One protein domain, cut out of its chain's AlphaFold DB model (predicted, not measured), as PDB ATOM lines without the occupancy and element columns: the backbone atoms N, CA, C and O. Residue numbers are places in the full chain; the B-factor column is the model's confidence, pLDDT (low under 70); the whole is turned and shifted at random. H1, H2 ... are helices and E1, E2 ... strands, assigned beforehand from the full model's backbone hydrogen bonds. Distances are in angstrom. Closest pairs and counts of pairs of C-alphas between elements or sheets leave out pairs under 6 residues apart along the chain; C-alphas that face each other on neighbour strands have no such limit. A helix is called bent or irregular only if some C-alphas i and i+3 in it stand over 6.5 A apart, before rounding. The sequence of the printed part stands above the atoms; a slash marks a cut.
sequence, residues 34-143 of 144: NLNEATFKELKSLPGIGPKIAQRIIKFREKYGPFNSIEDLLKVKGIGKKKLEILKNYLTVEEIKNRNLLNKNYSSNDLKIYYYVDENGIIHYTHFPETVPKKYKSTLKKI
ATOM      1  N   ASN A  34     -37.524 -37.415  32.582       94.69
ATOM      2  CA  ASN A  34     -38.430 -36.342  32.173       94.69
ATOM      3  C   ASN A  34     -38.288 -36.069  30.670       94.69
ATOM      4  O   ASN A  34     -37.263 -35.575  30.210       94.69
ATOM      5  N   LEU A  35     -39.335 -36.340  29.891       95.62
ATOM      6  CA  LEU A  35     -39.320 -36.217  28.433       95.62
ATOM      7  C   LEU A  35     -39.003 -34.791  27.935       95.62
ATOM      8  O   LEU A  35     -38.405 -34.612  26.867       95.62
ATOM      9  N   ASN A  36     -39.388 -33.772  28.703       94.88
ATOM     10  CA  ASN A  36     -39.210 -32.373  28.319       94.88
ATOM     11  C   ASN A  36     -37.782 -31.866  28.541       94.88
ATOM     12  O   ASN A  36     -37.343 -30.988  27.800       94.88
ATOM     13  N   GLU A  37     -37.047 -32.494  29.456       93.62
ATOM     14  CA  GLU A  37     -35.689 -32.102  29.853       93.62
ATOM     15  C   GLU A  37     -34.627 -33.103  29.384       93.62
ATOM     16  O   GLU A  37     -33.473 -32.729  29.201       93.62
ATOM     17  N   ALA A  38     -35.033 -34.339  29.066       94.94
ATOM     18  CA  ALA A  38     -34.147 -35.431  28.681       94.94
ATOM     19  C   ALA A  38     -33.124 -35.001  27.626       94.94
ATOM     20  O   ALA A  38     -33.478 -34.511  26.544       94.94
ATOM     21  N   THR A  39     -31.853 -35.229  27.910       95.69
ATOM     22  CA  THR A  39     -30.755 -35.023  26.976       95.69
ATOM     23  C   THR A  39     -30.808 -36.045  25.843       95.69
ATOM     24  O   THR A  39     -31.455 -37.094  25.905       95.69
ATOM     25  N   PHE A  40     -30.051 -35.784  24.776       95.44
ATOM     26  CA  PHE A  40     -29.912 -36.745  23.685       95.44
ATOM     27  C   PHE A  40     -29.397 -38.116  24.162       95.44
ATOM     28  O   PHE A  40     -29.830 -39.148  23.645       95.44
ATOM     29  N   LYS A  41     -28.475 -38.131  25.133       95.06
ATOM     30  CA  LYS A  41     -27.888 -39.367  25.665       95.06
ATOM     31  C   LYS A  41     -28.925 -40.178  26.443       95.06
ATOM     32  O   LYS A  41     -29.057 -41.367  26.166       95.06
ATOM     33  N   GLU A  42     -29.694 -39.525  27.309       95.31
ATOM     34  CA  GLU A  42     -30.777 -40.136  28.094       95.31
ATOM     35  C   GLU A  42     -31.892 -40.689  27.204       95.31
ATOM     36  O   GLU A  42     -32.334 -41.826  27.374       95.31
ATOM     37  N   LEU A  43     -32.294 -39.944  26.169       96.94
ATOM     38  CA  LEU A  43     -33.269 -40.446  25.200       96.94
ATOM     39  C   LEU A  43     -32.740 -41.673  24.453       96.94
ATOM     40  O   LEU A  43     -33.481 -42.623  24.229       96.94
ATOM     41  N   LYS A  44     -31.458 -41.676  24.072       96.56
ATOM     42  CA  LYS A  44     -30.831 -42.802  23.362       96.56
ATOM     43  C   LYS A  44     -30.657 -44.044  24.250       96.56
ATOM     44  O   LYS A  44     -30.536 -45.139  23.711       96.56
ATOM     45  N   SER A  45     -30.623 -43.899  25.577       95.00
ATOM     46  CA  SER A  45     -30.586 -45.052  26.491       95.00
ATOM     47  C   SER A  45     -31.937 -45.754  26.646       95.00
ATOM     48  O   SER A  45     -31.984 -46.854  27.188       95.00
ATOM     49  N   LEU A  46     -33.028 -45.159  26.155       95.94
ATOM     50  CA  LEU A  46     -34.351 -45.767  26.237       95.94
ATOM     51  C   LEU A  46     -34.486 -46.965  25.282       95.94
ATOM     52  O   LEU A  46     -34.029 -46.914  24.131       95.94
ATOM     53  N   PRO A  47     -35.187 -48.032  25.703       95.19
ATOM     54  CA  PRO A  47     -35.394 -49.203  24.862       95.19
ATOM     55  C   PRO A  47     -36.134 -48.834  23.572       95.19
ATOM     56  O   PRO A  47     -37.193 -48.206  23.572       95.19
ATOM     57  N   GLY A  48     -35.563 -49.231  22.433       94.69
ATOM     58  CA  GLY A  48     -36.149 -48.977  21.112       94.69
ATOM     59  C   GLY A  48     -35.994 -47.541  20.585       94.69
ATOM     60  O   GLY A  48     -36.555 -47.232  19.520       94.69
ATOM     61  N   ILE A  49     -35.223 -46.684  21.271       97.56
ATOM     62  CA  ILE A  49     -34.902 -45.312  20.851       97.56
ATOM     63  C   ILE A  49     -33.451 -45.224  20.368       97.56
ATOM     64  O   ILE A  49     -32.504 -45.034  21.120       97.56
ATOM     65  N   GLY A  50     -33.277 -45.314  19.049       96.81
ATOM     66  CA  GLY A  50     -31.997 -45.026  18.403       96.81
ATOM     67  C   GLY A  50     -31.747 -43.521  18.196       96.81
ATOM     68  O   GLY A  50     -32.666 -42.705  18.344       96.81
ATOM     69  N   PRO A  51     -30.545 -43.132  17.727       97.62
ATOM     70  CA  PRO A  51     -30.144 -41.729  17.559       97.62
ATOM     71  C   PRO A  51     -31.100 -40.921  16.668       97.62
ATOM     72  O   PRO A  51     -31.412 -39.770  16.967       97.62
ATOM     73  N   LYS A  52     -31.644 -41.536  15.607       98.00
ATOM     74  CA  LYS A  52     -32.619 -40.885  14.714       98.00
ATOM     75  C   LYS A  52     -33.932 -40.538  15.422       98.00
ATOM     76  O   LYS A  52     -34.539 -39.527  15.091       98.00
ATOM     77  N   ILE A  53     -34.398 -41.378  16.349       98.00
ATOM     78  CA  ILE A  53     -35.655 -41.140  17.070       98.00
ATOM     79  C   ILE A  53     -35.421 -40.121  18.184       98.00
ATOM     80  O   ILE A  53     -36.186 -39.166  18.274       98.00
ATOM     81  N   ALA A  54     -34.325 -40.243  18.937       98.19
ATOM     82  CA  ALA A  54     -33.940 -39.258  19.949       98.19
ATOM     83  C   ALA A  54     -33.849 -37.835  19.363       98.19
ATOM     84  O   ALA A  54     -34.450 -36.905  19.896       98.19
ATOM     85  N   GLN A  55     -33.214 -37.666  18.194       97.94
ATOM     86  CA  GLN A  55     -33.191 -36.370  17.496       97.94
ATOM     87  C   GLN A  55     -34.586 -35.868  17.104       97.94
ATOM     88  O   GLN A  55     -34.827 -34.666  17.124       97.94
ATOM     89  N   ARG A  56     -35.510 -36.757  16.719       98.25
ATOM     90  CA  ARG A  56     -36.881 -36.356  16.368       98.25
ATOM     91  C   ARG A  56     -37.675 -35.907  17.587       98.25
ATOM     92  O   ARG A  56     -38.442 -34.966  17.447       98.25
ATOM     93  N   ILE A  57     -37.476 -36.536  18.745       97.94
ATOM     94  CA  ILE A  57     -38.091 -36.110  20.012       97.94
ATOM     95  C   ILE A  57     -37.616 -34.696  20.369       97.94
ATOM     96  O   ILE A  57     -38.441 -33.821  20.617       97.94
ATOM     97  N   ILE A  58     -36.303 -34.442  20.301       96.44
ATOM     98  CA  ILE A  58     -35.738 -33.107  20.560       96.44
ATOM     99  C   ILE A  58     -36.295 -32.081  19.564       96.44
ATOM    100  O   ILE A  58     -36.849 -31.065  19.969       96.44
ATOM    101  N   LYS A  59     -36.249 -32.374  18.259       95.56
ATOM    102  CA  LYS A  59     -36.801 -31.474  17.232       95.56
ATOM    103  C   LYS A  59     -38.296 -31.224  17.401       95.56
ATOM    104  O   LYS A  59     -38.772 -30.147  17.058       95.56
ATOM    105  N   PHE A  60     -39.044 -32.219  17.876       96.44
ATOM    106  CA  PHE A  60     -40.464 -32.059  18.154       96.44
ATOM    107  C   PHE A  60     -40.666 -31.011  19.250       96.44
ATOM    108  O   PHE A  60     -41.398 -30.054  19.020       96.44
ATOM    109  N   ARG A  61     -39.968 -31.139  20.384       94.12
ATOM    110  CA  ARG A  61     -40.154 -30.222  21.515       94.12
ATOM    111  C   ARG A  61     -39.592 -28.813  21.278       94.12
ATOM    112  O   ARG A  61     -40.151 -27.834  21.753       94.12
ATOM    113  N   GLU A  62     -38.567 -28.685  20.434       92.38
ATOM    114  CA  GLU A  62     -38.093 -27.383  19.934       92.38
ATOM    115  C   GLU A  62     -39.105 -26.689  19.013       92.38
ATOM    116  O   GLU A  62     -39.206 -25.463  19.001       92.38
ATOM    117  N   LYS A  63     -39.826 -27.465  18.194       92.00
ATOM    118  CA  LYS A  63     -40.720 -26.923  17.166       92.00
ATOM    119  C   LYS A  63     -42.130 -26.662  17.680       92.00
ATOM    120  O   LYS A  63     -42.736 -25.684  17.262       92.00
ATOM    121  N   TYR A  64     -42.644 -27.557  18.515       91.50
ATOM    122  CA  TYR A  64     -44.037 -27.573  18.962       91.50
ATOM    123  C   TYR A  64     -44.183 -27.289  20.461       91.50
ATOM    124  O   TYR A  64     -45.303 -27.205  20.957       91.50
ATOM    125  N   GLY A  65     -43.068 -27.122  21.176       90.75
ATOM    126  CA  GLY A  65     -43.052 -26.920  22.618       90.75
ATOM    127  C   GLY A  65     -43.095 -28.221  23.426       90.75
ATOM    128  O   GLY A  65     -42.955 -29.312  22.867       90.75
ATOM    129  N   PRO A  66     -43.245 -28.114  24.756       92.00
ATOM    130  CA  PRO A  66     -43.151 -29.259  25.652       92.00
ATOM    131  C   PRO A  66     -44.268 -30.275  25.386       92.00
ATOM    132  O   PRO A  66     -45.403 -29.917  25.068       92.00
ATOM    133  N   PHE A  67     -43.946 -31.551  25.572       94.00
ATOM    134  CA  PHE A  67     -44.921 -32.633  25.621       94.00
ATOM    135  C   PHE A  67     -45.827 -32.442  26.840       94.00
ATOM    136  O   PHE A  67     -45.335 -32.225  27.951       94.00
ATOM    137  N   ASN A  68     -47.142 -32.527  26.634       90.88
ATOM    138  CA  ASN A  68     -48.121 -32.417  27.719       90.88
ATOM    139  C   ASN A  68     -48.417 -33.778  28.343       90.88
ATOM    140  O   ASN A  68     -48.779 -33.859  29.511       90.88
ATOM    141  N   SER A  69     -48.269 -34.836  27.554       94.19
ATOM    142  CA  SER A  69     -48.427 -36.212  27.993       94.19
ATOM    143  C   SER A  69     -47.419 -37.116  27.295       94.19
ATOM    144  O   SER A  69     -46.805 -36.743  26.292       94.19
ATOM    145  N   ILE A  70     -47.237 -38.333  27.807       95.62
ATOM    146  CA  ILE A  70     -46.359 -39.317  27.160       95.62
ATOM    147  C   ILE A  70     -46.962 -39.735  25.805       95.62
ATOM    148  O   ILE A  70     -46.230 -39.984  24.849       95.62
ATOM    149  N   GLU A  71     -48.292 -39.749  25.683       96.50
ATOM    150  CA  GLU A  71     -49.042 -40.101  24.470       96.50
ATOM    151  C   GLU A  71     -48.717 -39.188  23.283       96.50
ATOM    152  O   GLU A  71     -48.760 -39.641  22.135       96.50
ATOM    153  N   ASP A  72     -48.320 -37.937  23.540       96.31
ATOM    154  CA  ASP A  72     -47.879 -37.002  22.505       96.31
ATOM    155  C   ASP A  72     -46.678 -37.543  21.700       96.31
ATOM    156  O   ASP A  72     -46.483 -37.147  20.548       96.31
ATOM    157  N   LEU A  73     -45.920 -38.518  22.223       97.56
ATOM    158  CA  LEU A  73     -44.872 -39.220  21.474       97.56
ATOM    159  C   LEU A  73     -45.382 -39.931  20.214       97.56
ATOM    160  O   LEU A  73     -44.593 -40.151  19.295       97.56
ATOM    161  N   LEU A  74     -46.676 -40.253  20.108       97.69
ATOM    162  CA  LEU A  74     -47.257 -40.803  18.873       97.69
ATOM    163  C   LEU A  74     -47.194 -39.821  17.696       97.69
ATOM    164  O   LEU A  74     -47.235 -40.243  16.540       97.69
ATOM    165  N   LYS A  75     -47.041 -38.520  17.968       97.12
ATOM    166  CA  LYS A  75     -46.831 -37.486  16.945       97.12
ATOM    167  C   LYS A  75     -45.400 -37.518  16.384       97.12
ATOM    168  O   LYS A  75     -45.116 -36.901  15.356       97.12
ATOM    169  N   VAL A  76     -44.481 -38.251  17.021       97.62
ATOM    170  CA  VAL A  76     -43.080 -38.370  16.606       97.62
ATOM    171  C   VAL A  76     -42.901 -39.554  15.651       97.62
ATOM    172  O   VAL A  76     -43.031 -40.724  16.016       97.62
ATOM    173  N   LYS A  77     -42.500 -39.266  14.405       96.62
ATOM    174  CA  LYS A  77     -42.266 -40.296  13.377       96.62
ATOM    175  C   LYS A  77     -41.290 -41.380  13.856       96.62
ATOM    176  O   LYS A  77     -40.111 -41.110  14.109       96.62
ATOM    177  N   GLY A  78     -41.743 -42.635  13.843       96.06
ATOM    178  CA  GLY A  78     -40.961 -43.811  14.250       96.06
ATOM    179  C   GLY A  78     -41.267 -44.324  15.662       96.06
ATOM    180  O   GLY A  78     -40.684 -45.339  16.068       96.06
ATOM    181  N   ILE A  79     -42.184 -43.660  16.372       97.81
ATOM    182  CA  ILE A  79     -42.801 -44.133  17.610       97.81
ATOM    183  C   ILE A  79     -44.253 -44.502  17.296       97.81
ATOM    184  O   ILE A  79     -45.028 -43.680  16.827       97.81
ATOM    185  N   GLY A  80     -44.599 -45.769  17.506       97.44
ATOM    186  CA  GLY A  80     -45.970 -46.268  17.395       97.44
ATOM    187  C   GLY A  80     -46.431 -46.856  18.724       97.44
ATOM    188  O   GLY A  80     -45.630 -46.973  19.652       97.44
ATOM    189  N   LYS A  81     -47.695 -47.291  18.794       97.50
ATOM    190  CA  LYS A  81     -48.338 -47.792  20.026       97.50
ATOM    191  C   LYS A  81     -47.476 -48.796  20.801       97.50
ATOM    192  O   LYS A  81     -47.230 -48.597  21.979       97.50
ATOM    193  N   LYS A  82     -46.915 -49.807  20.125       96.19
ATOM    194  CA  LYS A  82     -46.053 -50.818  20.770       96.19
ATOM    195  C   LYS A  82     -44.844 -50.212  21.494       96.19
ATOM    196  O   LYS A  82     -44.517 -50.631  22.593       96.19
ATOM    197  N   LYS A  83     -44.177 -49.230  20.879       96.62
ATOM    198  CA  LYS A  83     -43.041 -48.544  21.513       96.62
ATOM    199  C   LYS A  83     -43.505 -47.635  22.641       96.62
ATOM    200  O   LYS A  83     -42.863 -47.617  23.678       96.62
ATOM    201  N   LEU A  84     -44.601 -46.904  22.439       97.62
ATOM    202  CA  LEU A  84     -45.170 -46.032  23.464       97.62
ATOM    203  C   LEU A  84     -45.432 -46.796  24.768       97.62
ATOM    204  O   LEU A  84     -45.014 -46.334  25.822       97.62
ATOM    205  N   GLU A  85     -46.062 -47.970  24.686       96.94
ATOM    206  CA  GLU A  85     -46.374 -48.787  25.868       96.94
ATOM    207  C   GLU A  85     -45.122 -49.179  26.657       96.94
ATOM    208  O   GLU A  85     -45.109 -49.084  27.879       96.94
ATOM    209  N   ILE A  86     -44.030 -49.525  25.969       95.38
ATOM    210  CA  ILE A  86     -42.747 -49.801  26.628       95.38
ATOM    211  C   ILE A  86     -42.200 -48.525  27.284       95.38
ATOM    212  O   ILE A  86     -41.760 -48.552  28.430       95.38
ATOM    213  N   LEU A  87     -42.233 -47.395  26.573       96.56
ATOM    214  CA  LEU A  87     -41.625 -46.137  27.014       96.56
ATOM    215  C   LEU A  87     -42.319 -45.510  28.230       96.56
ATOM    216  O   LEU A  87     -41.646 -44.847  29.015       96.56
ATOM    217  N   LYS A  88     -43.621 -45.744  28.435       94.88
ATOM    218  CA  LYS A  88     -44.379 -45.253  29.606       94.88
ATOM    219  C   LYS A  88     -43.774 -45.676  30.953       94.88
ATOM    220  O   LYS A  88     -43.917 -44.965  31.951       94.88
ATOM    221  N   ASN A  89     -43.060 -46.800  30.978       94.75
ATOM    222  CA  ASN A  89     -42.388 -47.290  32.180       94.75
ATOM    223  C   ASN A  89     -41.117 -46.500  32.517       94.75
ATOM    224  O   ASN A  89     -40.718 -46.467  33.675       94.75
ATOM    225  N   TYR A  90     -40.517 -45.829  31.531       95.50
ATOM    226  CA  TYR A  90     -39.238 -45.129  31.665       95.50
ATOM    227  C   TYR A  90     -39.369 -43.612  31.624       95.50
ATOM    228  O   TYR A  90     -38.399 -42.912  31.891       95.50
ATOM    229  N   LEU A  91     -40.536 -43.103  31.234       95.88
ATOM    230  CA  LEU A  91     -40.749 -41.688  30.987       95.88
ATOM    231  C   LEU A  91     -41.726 -41.082  31.977       95.88
ATOM    232  O   LEU A  91     -42.703 -41.710  32.389       95.88
ATOM    233  N   THR A  92     -41.471 -39.821  32.286       94.94
ATOM    234  CA  THR A  92     -42.416 -38.921  32.933       94.94
ATOM    235  C   THR A  92     -42.541 -37.641  32.112       94.94
ATOM    236  O   THR A  92     -41.677 -37.316  31.292       94.94
ATOM    237  N   VAL A  93     -43.631 -36.919  32.327       91.69
ATOM    238  CA  VAL A  93     -43.766 -35.521  31.934       91.69
ATOM    239  C   VAL A  93     -44.016 -34.753  33.218       91.69
ATOM    240  O   VAL A  93     -44.948 -35.067  33.955       91.69
ATOM    241  N   GLU A  94     -43.167 -33.781  33.532       80.62
ATOM    242  CA  GLU A  94     -43.522 -32.862  34.603       80.62
ATOM    243  C   GLU A  94     -44.611 -31.912  34.119       80.62
ATOM    244  O   GLU A  94     -44.517 -31.300  33.049       80.62
ATOM    245  N   GLU A  95     -45.656 -31.782  34.930       61.50
ATOM    246  CA  GLU A  95     -46.595 -30.687  34.786       61.50
ATOM    247  C   GLU A  95     -45.839 -29.395  35.105       61.50
ATOM    248  O   GLU A  95     -45.240 -29.257  36.173       61.50
ATOM    249  N   ILE A  96     -45.843 -28.433  34.180       60.47
ATOM    250  CA  ILE A  96     -45.291 -27.104  34.446       60.47
ATOM    251  C   ILE A  96     -46.126 -26.504  35.585       60.47
ATOM    252  O   ILE A  96     -47.191 -25.940  35.337       60.47
ATOM    253  N   LYS A  97     -45.653 -26.614  36.836       53.53
ATOM    254  CA  LYS A  97     -46.368 -26.173  38.054       53.53
ATOM    255  C   LYS A  97     -46.822 -24.706  37.990       53.53
ATOM    256  O   LYS A  97     -47.806 -24.333  38.619       53.53
ATOM    257  N   ASN A  98     -46.166 -23.889  37.162       53.16
ATOM    258  CA  ASN A  98     -46.512 -22.485  36.930       53.16
ATOM    259  C   ASN A  98     -47.640 -22.238  35.907       53.16
ATOM    260  O   ASN A  98     -48.117 -21.105  35.814       53.16
ATOM    261  N   ARG A  99     -48.121 -23.246  35.159       56.91
ATOM    262  CA  ARG A  99     -49.242 -23.064  34.210       56.91
ATOM    263  C   ARG A  99     -50.530 -22.635  34.911       56.91
ATOM    264  O   ARG A  99     -51.222 -21.758  34.406       56.91
ATOM    265  N   ASN A 100     -50.817 -23.184  36.091       53.09
ATOM    266  CA  ASN A 100     -52.050 -22.878  36.824       53.09
ATOM    267  C   ASN A 100     -52.087 -21.436  37.365       53.09
ATOM    268  O   ASN A 100     -53.164 -20.863  37.509       53.09
ATOM    269  N   LEU A 101     -50.923 -20.817  37.603       55.41
ATOM    270  CA  LEU A 101     -50.815 -19.415  38.028       55.41
ATOM    271  C   LEU A 101     -50.900 -18.435  36.844       55.41
ATOM    272  O   LEU A 101     -51.497 -17.368  36.972       55.41
ATOM    273  N   LEU A 102     -50.343 -18.803  35.684       56.72
ATOM    274  CA  LEU A 102     -50.365 -17.975  34.470       56.72
ATOM    275  C   LEU A 102     -51.737 -17.982  33.782       56.72
ATOM    276  O   LEU A 102     -52.230 -16.923  33.398       56.72
ATOM    277  N   ASN A 103     -52.393 -19.145  33.711       55.03
ATOM    278  CA  ASN A 103     -53.707 -19.305  33.073       55.03
ATOM    279  C   ASN A 103     -54.832 -18.522  33.774       55.03
ATOM    280  O   ASN A 103     -55.879 -18.296  33.177       55.03
ATOM    281  N   LYS A 104     -54.644 -18.108  35.037       58.16
ATOM    282  CA  LYS A 104     -55.648 -17.335  35.785       58.16
ATOM    283  C   LYS A 104     -55.658 -15.845  35.414       58.16
ATOM    284  O   LYS A 104     -56.682 -15.196  35.588       58.16
ATOM    285  N   ASN A 105     -54.540 -15.318  34.908       59.66
ATOM    286  CA  ASN A 105     -54.340 -13.878  34.688       59.66
ATOM    287  C   ASN A 105     -54.042 -13.502  33.226       59.66
ATOM    288  O   ASN A 105     -54.020 -12.317  32.904       59.66
ATOM    289  N   TYR A 106     -53.818 -14.479  32.346       56.50
ATOM    290  CA  TYR A 106     -53.540 -14.259  30.928       56.50
ATOM    291  C   TYR A 106     -54.390 -15.189  30.069       56.50
ATOM    292  O   TYR A 106     -54.515 -16.378  30.361       56.50
ATOM    293  N   SER A 107     -54.940 -14.652  28.981       58.59
ATOM    294  CA  SER A 107     -55.568 -15.464  27.941       58.59
ATOM    295  C   SER A 107     -54.518 -16.396  27.335       58.59
ATOM    296  O   SER A 107     -53.457 -15.945  26.898       58.59
ATOM    297  N   SER A 108     -54.809 -17.698  27.284       59.62
ATOM    298  CA  SER A 108     -53.899 -18.740  26.786       59.62
ATOM    299  C   SER A 108     -53.342 -18.457  25.383       59.62
ATOM    300  O   SER A 108     -52.277 -18.960  25.034       59.62
ATOM    301  N   ASN A 109     -54.038 -17.636  24.589       59.50
ATOM    302  CA  ASN A 109     -53.646 -17.267  23.229       59.50
ATOM    303  C   ASN A 109     -52.554 -16.179  23.157       59.50
ATOM    304  O   ASN A 109     -51.920 -16.040  22.111       59.50
ATOM    305  N   ASP A 110     -52.285 -15.445  24.242       64.94
ATOM    306  CA  ASP A 110     -51.303 -14.347  24.258       64.94
ATOM    307  C   ASP A 110     -49.916 -14.780  24.766       64.94
ATOM    308  O   ASP A 110     -48.906 -14.095  24.556       64.94
ATOM    309  N   LEU A 111     -49.832 -15.950  25.406       75.12
ATOM    310  CA  LEU A 111     -48.603 -16.457  26.007       75.12
ATOM    311  C   LEU A 111     -47.700 -17.121  24.960       75.12
ATOM    312  O   LEU A 111     -47.737 -18.328  24.723       75.12
ATOM    313  N   LYS A 112     -46.811 -16.322  24.363       86.94
ATOM    314  CA  LYS A 112     -45.700 -16.833  23.544       86.94
ATOM    315  C   LYS A 112     -44.799 -17.730  24.402       86.94
ATOM    316  O   LYS A 112     -44.425 -17.354  25.512       86.94
ATOM    317  N   ILE A 113     -44.430 -18.898  23.879       87.75
ATOM    318  CA  ILE A 113     -43.467 -19.798  24.524       87.75
ATOM    319  C   ILE A 113     -42.096 -19.595  23.881       87.75
ATOM    320  O   ILE A 113     -41.963 -19.537  22.655       87.75
ATOM    321  N   TYR A 114     -41.075 -19.504  24.718       91.88
ATOM    322  CA  TYR A 114     -39.675 -19.507  24.329       91.88
ATOM    323  C   TYR A 114     -38.985 -20.725  24.930       91.88
ATOM    324  O   TYR A 114     -39.439 -21.280  25.933       91.88
ATOM    325  N   TYR A 115     -37.864 -21.113  24.337       93.94
ATOM    326  CA  TYR A 115     -36.952 -22.070  24.934       93.94
ATOM    327  C   TYR A 115     -35.505 -21.595  24.837       93.94
ATOM    328  O   TYR A 115     -35.156 -20.840  23.929       93.94
ATOM    329  N   TYR A 116     -34.660 -22.061  25.748       94.44
ATOM    330  CA  TYR A 116     -33.207 -21.945  25.650       94.44
ATOM    331  C   TYR A 116     -32.551 -23.280  26.012       94.44
ATOM    332  O   TYR A 116     -33.187 -24.160  26.590       94.44
ATOM    333  N   VAL A 117     -31.287 -23.437  25.625       94.19
ATOM    334  CA  VAL A 117     -30.487 -24.641  25.883       94.19
ATOM    335  C   VAL A 117     -29.326 -24.281  26.801       94.19
ATOM    336  O   VAL A 117     -28.637 -23.290  26.534       94.19
ATOM    337  N   ASP A 118     -29.132 -25.054  27.868       94.44
ATOM    338  CA  ASP A 118     -28.038 -24.864  28.829       94.44
ATOM    339  C   ASP A 118     -26.739 -25.598  28.429       94.44
ATOM    340  O   ASP A 118     -26.667 -26.236  27.376       94.44
ATOM    341  N   GLU A 119     -25.695 -25.516  29.267       94.38
ATOM    342  CA  GLU A 119     -24.416 -26.218  29.044       94.38
ATOM    343  C   GLU A 119     -24.536 -27.744  28.924       94.38
ATOM    344  O   GLU A 119     -23.688 -28.371  28.286       94.38
ATOM    345  N   ASN A 120     -25.581 -28.344  29.497       91.69
ATOM    346  CA  ASN A 120     -25.799 -29.789  29.487       91.69
ATOM    347  C   ASN A 120     -26.621 -30.244  28.270       91.69
ATOM    348  O   ASN A 120     -26.800 -31.444  28.046       91.69
ATOM    349  N   GLY A 121     -27.110 -29.301  27.458       89.50
ATOM    350  CA  GLY A 121     -27.978 -29.585  26.321       89.50
ATOM    351  C   GLY A 121     -29.442 -29.806  26.710       89.50
ATOM    352  O   GLY A 121     -30.206 -30.346  25.902       89.50
ATOM    353  N   ILE A 122     -29.835 -29.420  27.927       91.88
ATOM    354  CA  ILE A 122     -31.214 -29.498  28.415       91.88
ATOM    355  C   ILE A 122     -31.999 -28.306  27.865       91.88
ATOM    356  O   ILE A 122     -31.486 -27.189  27.782       91.88
ATOM    357  N   ILE A 123     -33.246 -28.557  27.459       91.94
ATOM    358  CA  ILE A 123     -34.147 -27.529  26.934       91.94
ATOM    359  C   ILE A 123     -35.020 -26.998  28.066       91.94
ATOM    360  O   ILE A 123     -35.804 -27.746  28.643       91.94
ATOM    361  N   HIS A 124     -34.930 -25.696  28.310       90.81
ATOM    362  CA  HIS A 124     -35.717 -24.976  29.308       90.81
ATOM    363  C   HIS A 124     -36.787 -24.137  28.619       90.81
ATOM    364  O   HIS A 124     -36.462 -23.385  27.700       90.81
ATOM    365  N   TYR A 125     -38.041 -24.227  29.065       90.12
ATOM    366  CA  TYR A 125     -39.157 -23.445  28.518       90.12
ATOM    367  C   TYR A 125     -39.485 -22.250  29.412       90.12
ATOM    368  O   TYR A 125     -39.480 -22.358  30.636       90.12
ATOM    369  N   THR A 126     -39.816 -21.108  28.809       87.50
ATOM    370  CA  THR A 126     -40.211 -19.899  29.542       87.50
ATOM    371  C   THR A 126     -41.185 -19.041  28.740       87.50
ATOM    372  O   THR A 126     -41.165 -19.030  27.509       87.50
ATOM    373  N   HIS A 127     -42.014 -18.282  29.450       85.94
ATOM    374  CA  HIS A 127     -42.813 -17.190  28.885       85.94
ATOM    375  C   HIS A 127     -42.133 -15.822  29.039       85.94
ATOM    376  O   HIS A 127     -42.564 -14.852  28.423       85.94
ATOM    377  N   PHE A 128     -41.053 -15.767  29.820       88.31
ATOM    378  CA  PHE A 128     -40.326 -14.564  30.214       88.31
ATOM    379  C   PHE A 128     -38.924 -14.600  29.593       88.31
ATOM    380  O   PHE A 128     -37.954 -14.978  30.256       88.31
ATOM    381  N   PRO A 129     -38.777 -14.311  28.288       90.75
ATOM    382  CA  PRO A 129     -37.484 -14.382  27.617       90.75
ATOM    383  C   PRO A 129     -36.440 -13.469  28.266       90.75
ATOM    384  O   PRO A 129     -35.254 -13.778  28.214       90.75
ATOM    385  N   GLU A 130     -36.845 -12.358  28.881       90.88
ATOM    386  CA  GLU A 130     -36.005 -11.394  29.589       90.88
ATOM    387  C   GLU A 130     -35.265 -12.000  30.787       90.88
ATOM    388  O   GLU A 130     -34.097 -11.657  30.967       90.88
ATOM    389  N   THR A 131     -35.867 -12.956  31.504       90.06
ATOM    390  CA  THR A 131     -35.288 -13.579  32.711       90.06
ATOM    391  C   THR A 131     -34.233 -14.642  32.408       90.06
ATOM    392  O   THR A 131     -33.528 -15.092  33.310       90.06
ATOM    393  N   VAL A 132     -34.080 -15.028  31.137       93.06
ATOM    394  CA  VAL A 132     -33.094 -16.025  30.707       93.06
ATOM    395  C   VAL A 132     -31.675 -15.561  31.075       93.06
ATOM    396  O   VAL A 132     -31.295 -14.438  30.721       93.06
ATOM    397  N   PRO A 133     -30.851 -16.401  31.735       96.81
ATOM    398  CA  PRO A 133     -29.477 -16.047  32.073       96.81
ATOM    399  C   PRO A 133     -28.680 -15.580  30.852       96.81
ATOM    400  O   PRO A 133     -28.748 -16.192  29.785       96.81
ATOM    401  N   LYS A 134     -27.868 -14.521  31.009       96.44
ATOM    402  CA  LYS A 134     -27.098 -13.917  29.900       96.44
ATOM    403  C   LYS A 134     -26.285 -14.948  29.109       96.44
ATOM    404  O   LYS A 134     -26.274 -14.887  27.884       96.44
ATOM    405  N   LYS A 135     -25.681 -15.925  29.799       96.88
ATOM    406  CA  LYS A 135     -24.897 -17.007  29.177       96.88
ATOM    407  C   LYS A 135     -25.690 -17.895  28.202       96.88
ATOM    408  O   LYS A 135     -25.077 -18.500  27.333       96.88
ATOM    409  N   TYR A 136     -27.023 -17.931  28.291       96.88
ATOM    410  CA  TYR A 136     -27.894 -18.727  27.410       96.88
ATOM    411  C   TYR A 136     -28.717 -17.889  26.434       96.88
ATOM    412  O   TYR A 136     -29.478 -18.432  25.638       96.88
ATOM    413  N   LYS A 137     -28.585 -16.558  26.453       95.81
ATOM    414  CA  LYS A 137     -29.362 -15.686  25.556       95.81
ATOM    415  C   LYS A 137     -29.132 -16.000  24.077       95.81
ATOM    416  O   LYS A 137     -30.053 -15.831  23.289       95.81
ATOM    417  N   SER A 138     -27.948 -16.481  23.704       96.06
ATOM    418  CA  SER A 138     -27.625 -16.886  22.330       96.06
ATOM    419  C   SER A 138     -28.382 -18.134  21.859       96.06
ATOM    420  O   SER A 138     -28.562 -18.313  20.656       96.06
ATOM    421  N   THR A 139     -28.842 -18.989  22.777       95.50
ATOM    422  CA  THR A 139     -29.612 -20.201  22.456       95.50
ATOM    423  C   THR A 139     -31.124 -19.976  22.523       95.50
ATOM    424  O   THR A 139     -31.885 -20.858  22.122       95.50
ATOM    425  N   LEU A 140     -31.560 -18.795  22.977       95.94
ATOM    426  CA  LEU A 140     -32.962 -18.426  23.130       95.94
ATOM    427  C   LEU A 140     -33.685 -18.391  21.781       95.94
ATOM    428  O   LEU A 140     -33.307 -17.662  20.862       95.94
ATOM    429  N   LYS A 141     -34.779 -19.141  21.684       95.31
ATOM    430  CA  LYS A 141     -35.622 -19.224  20.492       95.31
ATOM    431  C   LYS A 141     -37.090 -19.168  20.877       95.31
ATOM    432  O   LYS A 141     -37.508 -19.693  21.905       95.31
ATOM    433  N   LYS A 142     -37.884 -18.532  20.023       92.81
ATOM    434  CA  LYS A 142     -39.341 -18.515  20.142       92.81
ATOM    435  C   LYS A 142     -39.925 -19.768  19.482       92.81
ATOM    436  O   LYS A 142     -39.527 -20.105  18.367       92.81
ATOM    437  N   ILE A 143     -40.878 -20.417  20.144       89.38
ATOM    438  CA  ILE A 143     -41.655 -21.522  19.571       89.38
ATOM    439  C   ILE A 143     -42.718 -20.937  18.631       89.38
ATOM    440  O   ILE A 143     -43.273 -19.866  18.898       89.38
TER     441      ILE A 143
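What this domain is: This is residues 34 to 143 of the 144 residues of an uncharacterized protein of Thermodesulfobacteria bacterium (UniProt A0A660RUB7). Two lobes sit side by side: a helical one, where H1 packs on the long H2 with the helical hairpin H3 and H4 next to it, and a smaller one, where H6 packs on strand E1 of the two-strand hairpin E1 and E2. Residues 58 to 63 of H2 reach toward this hairpin, and a long loop with the short H5 joins the lobes. The 110 printed residues run H1 H2 H3 H4 H5 E1 E2 H6, mostly helix, with under half in named elements. The antiparallel sheet has the order E1 - E2; the whole is compact, with a radius of gyration of the C-alphas of 14.7 A and spans of 40 by 31 by 20 A.

How they stand to each other: H1, residues 40 to 44, touches H2, residues 51 to 64, closest at the C-alphas of Leu 43 and Ala 54, 5.4 A. H3, residues 70 to 75, is close to H2 but not clearly touching, about perpendicular at 85 degrees; the closest C-alphas, of Ile 57 and Leu 73, are 7.6 A apart. H4, residues 81 to 87, touches H3 in a hairpin, a steep tilt of 42 degrees, opposite ways; the closest C-alphas are Leu 73 and Leu 84, 7.1 A. H5, residues 99 to 102, touches no helix. E1, residues 114 to 117, and E2, residues 123 to 126, form a hairpin, with N 114 and O 126 at 2.8 A. H6, residues 134 to 139, is irregular, with C-alphas 135 and 138 7.4 A apart; its closest C-alpha to E1 is Thr 139, 5.1 A from Tyr 116. Every O i to N i+4 pair is within hydrogen-bond range in H1 and H2, against 2 of 3 in H4 and 0 of 2 in H3 and H6, where 3 of 3 and 2 of 3 O i to N i+3 pairs are; H5 is too short.

Where its parts are: H1 begins at C-alpha 40 (-29.912, -36.745, 23.685); H2 measures 19.9 A, E1 10.6 A and E2 10.1 A; H6 ends at C-alpha 139 (-29.612, -20.201, 22.456).

The domain as a whole: The C-alphas farthest apart, of Lys 82 and Lys 134, are 42.5 A apart. The printed part has no cut; the links H4 to H5 and H5 to E1 are long. Residues 95 to 110 have pLDDT under 70.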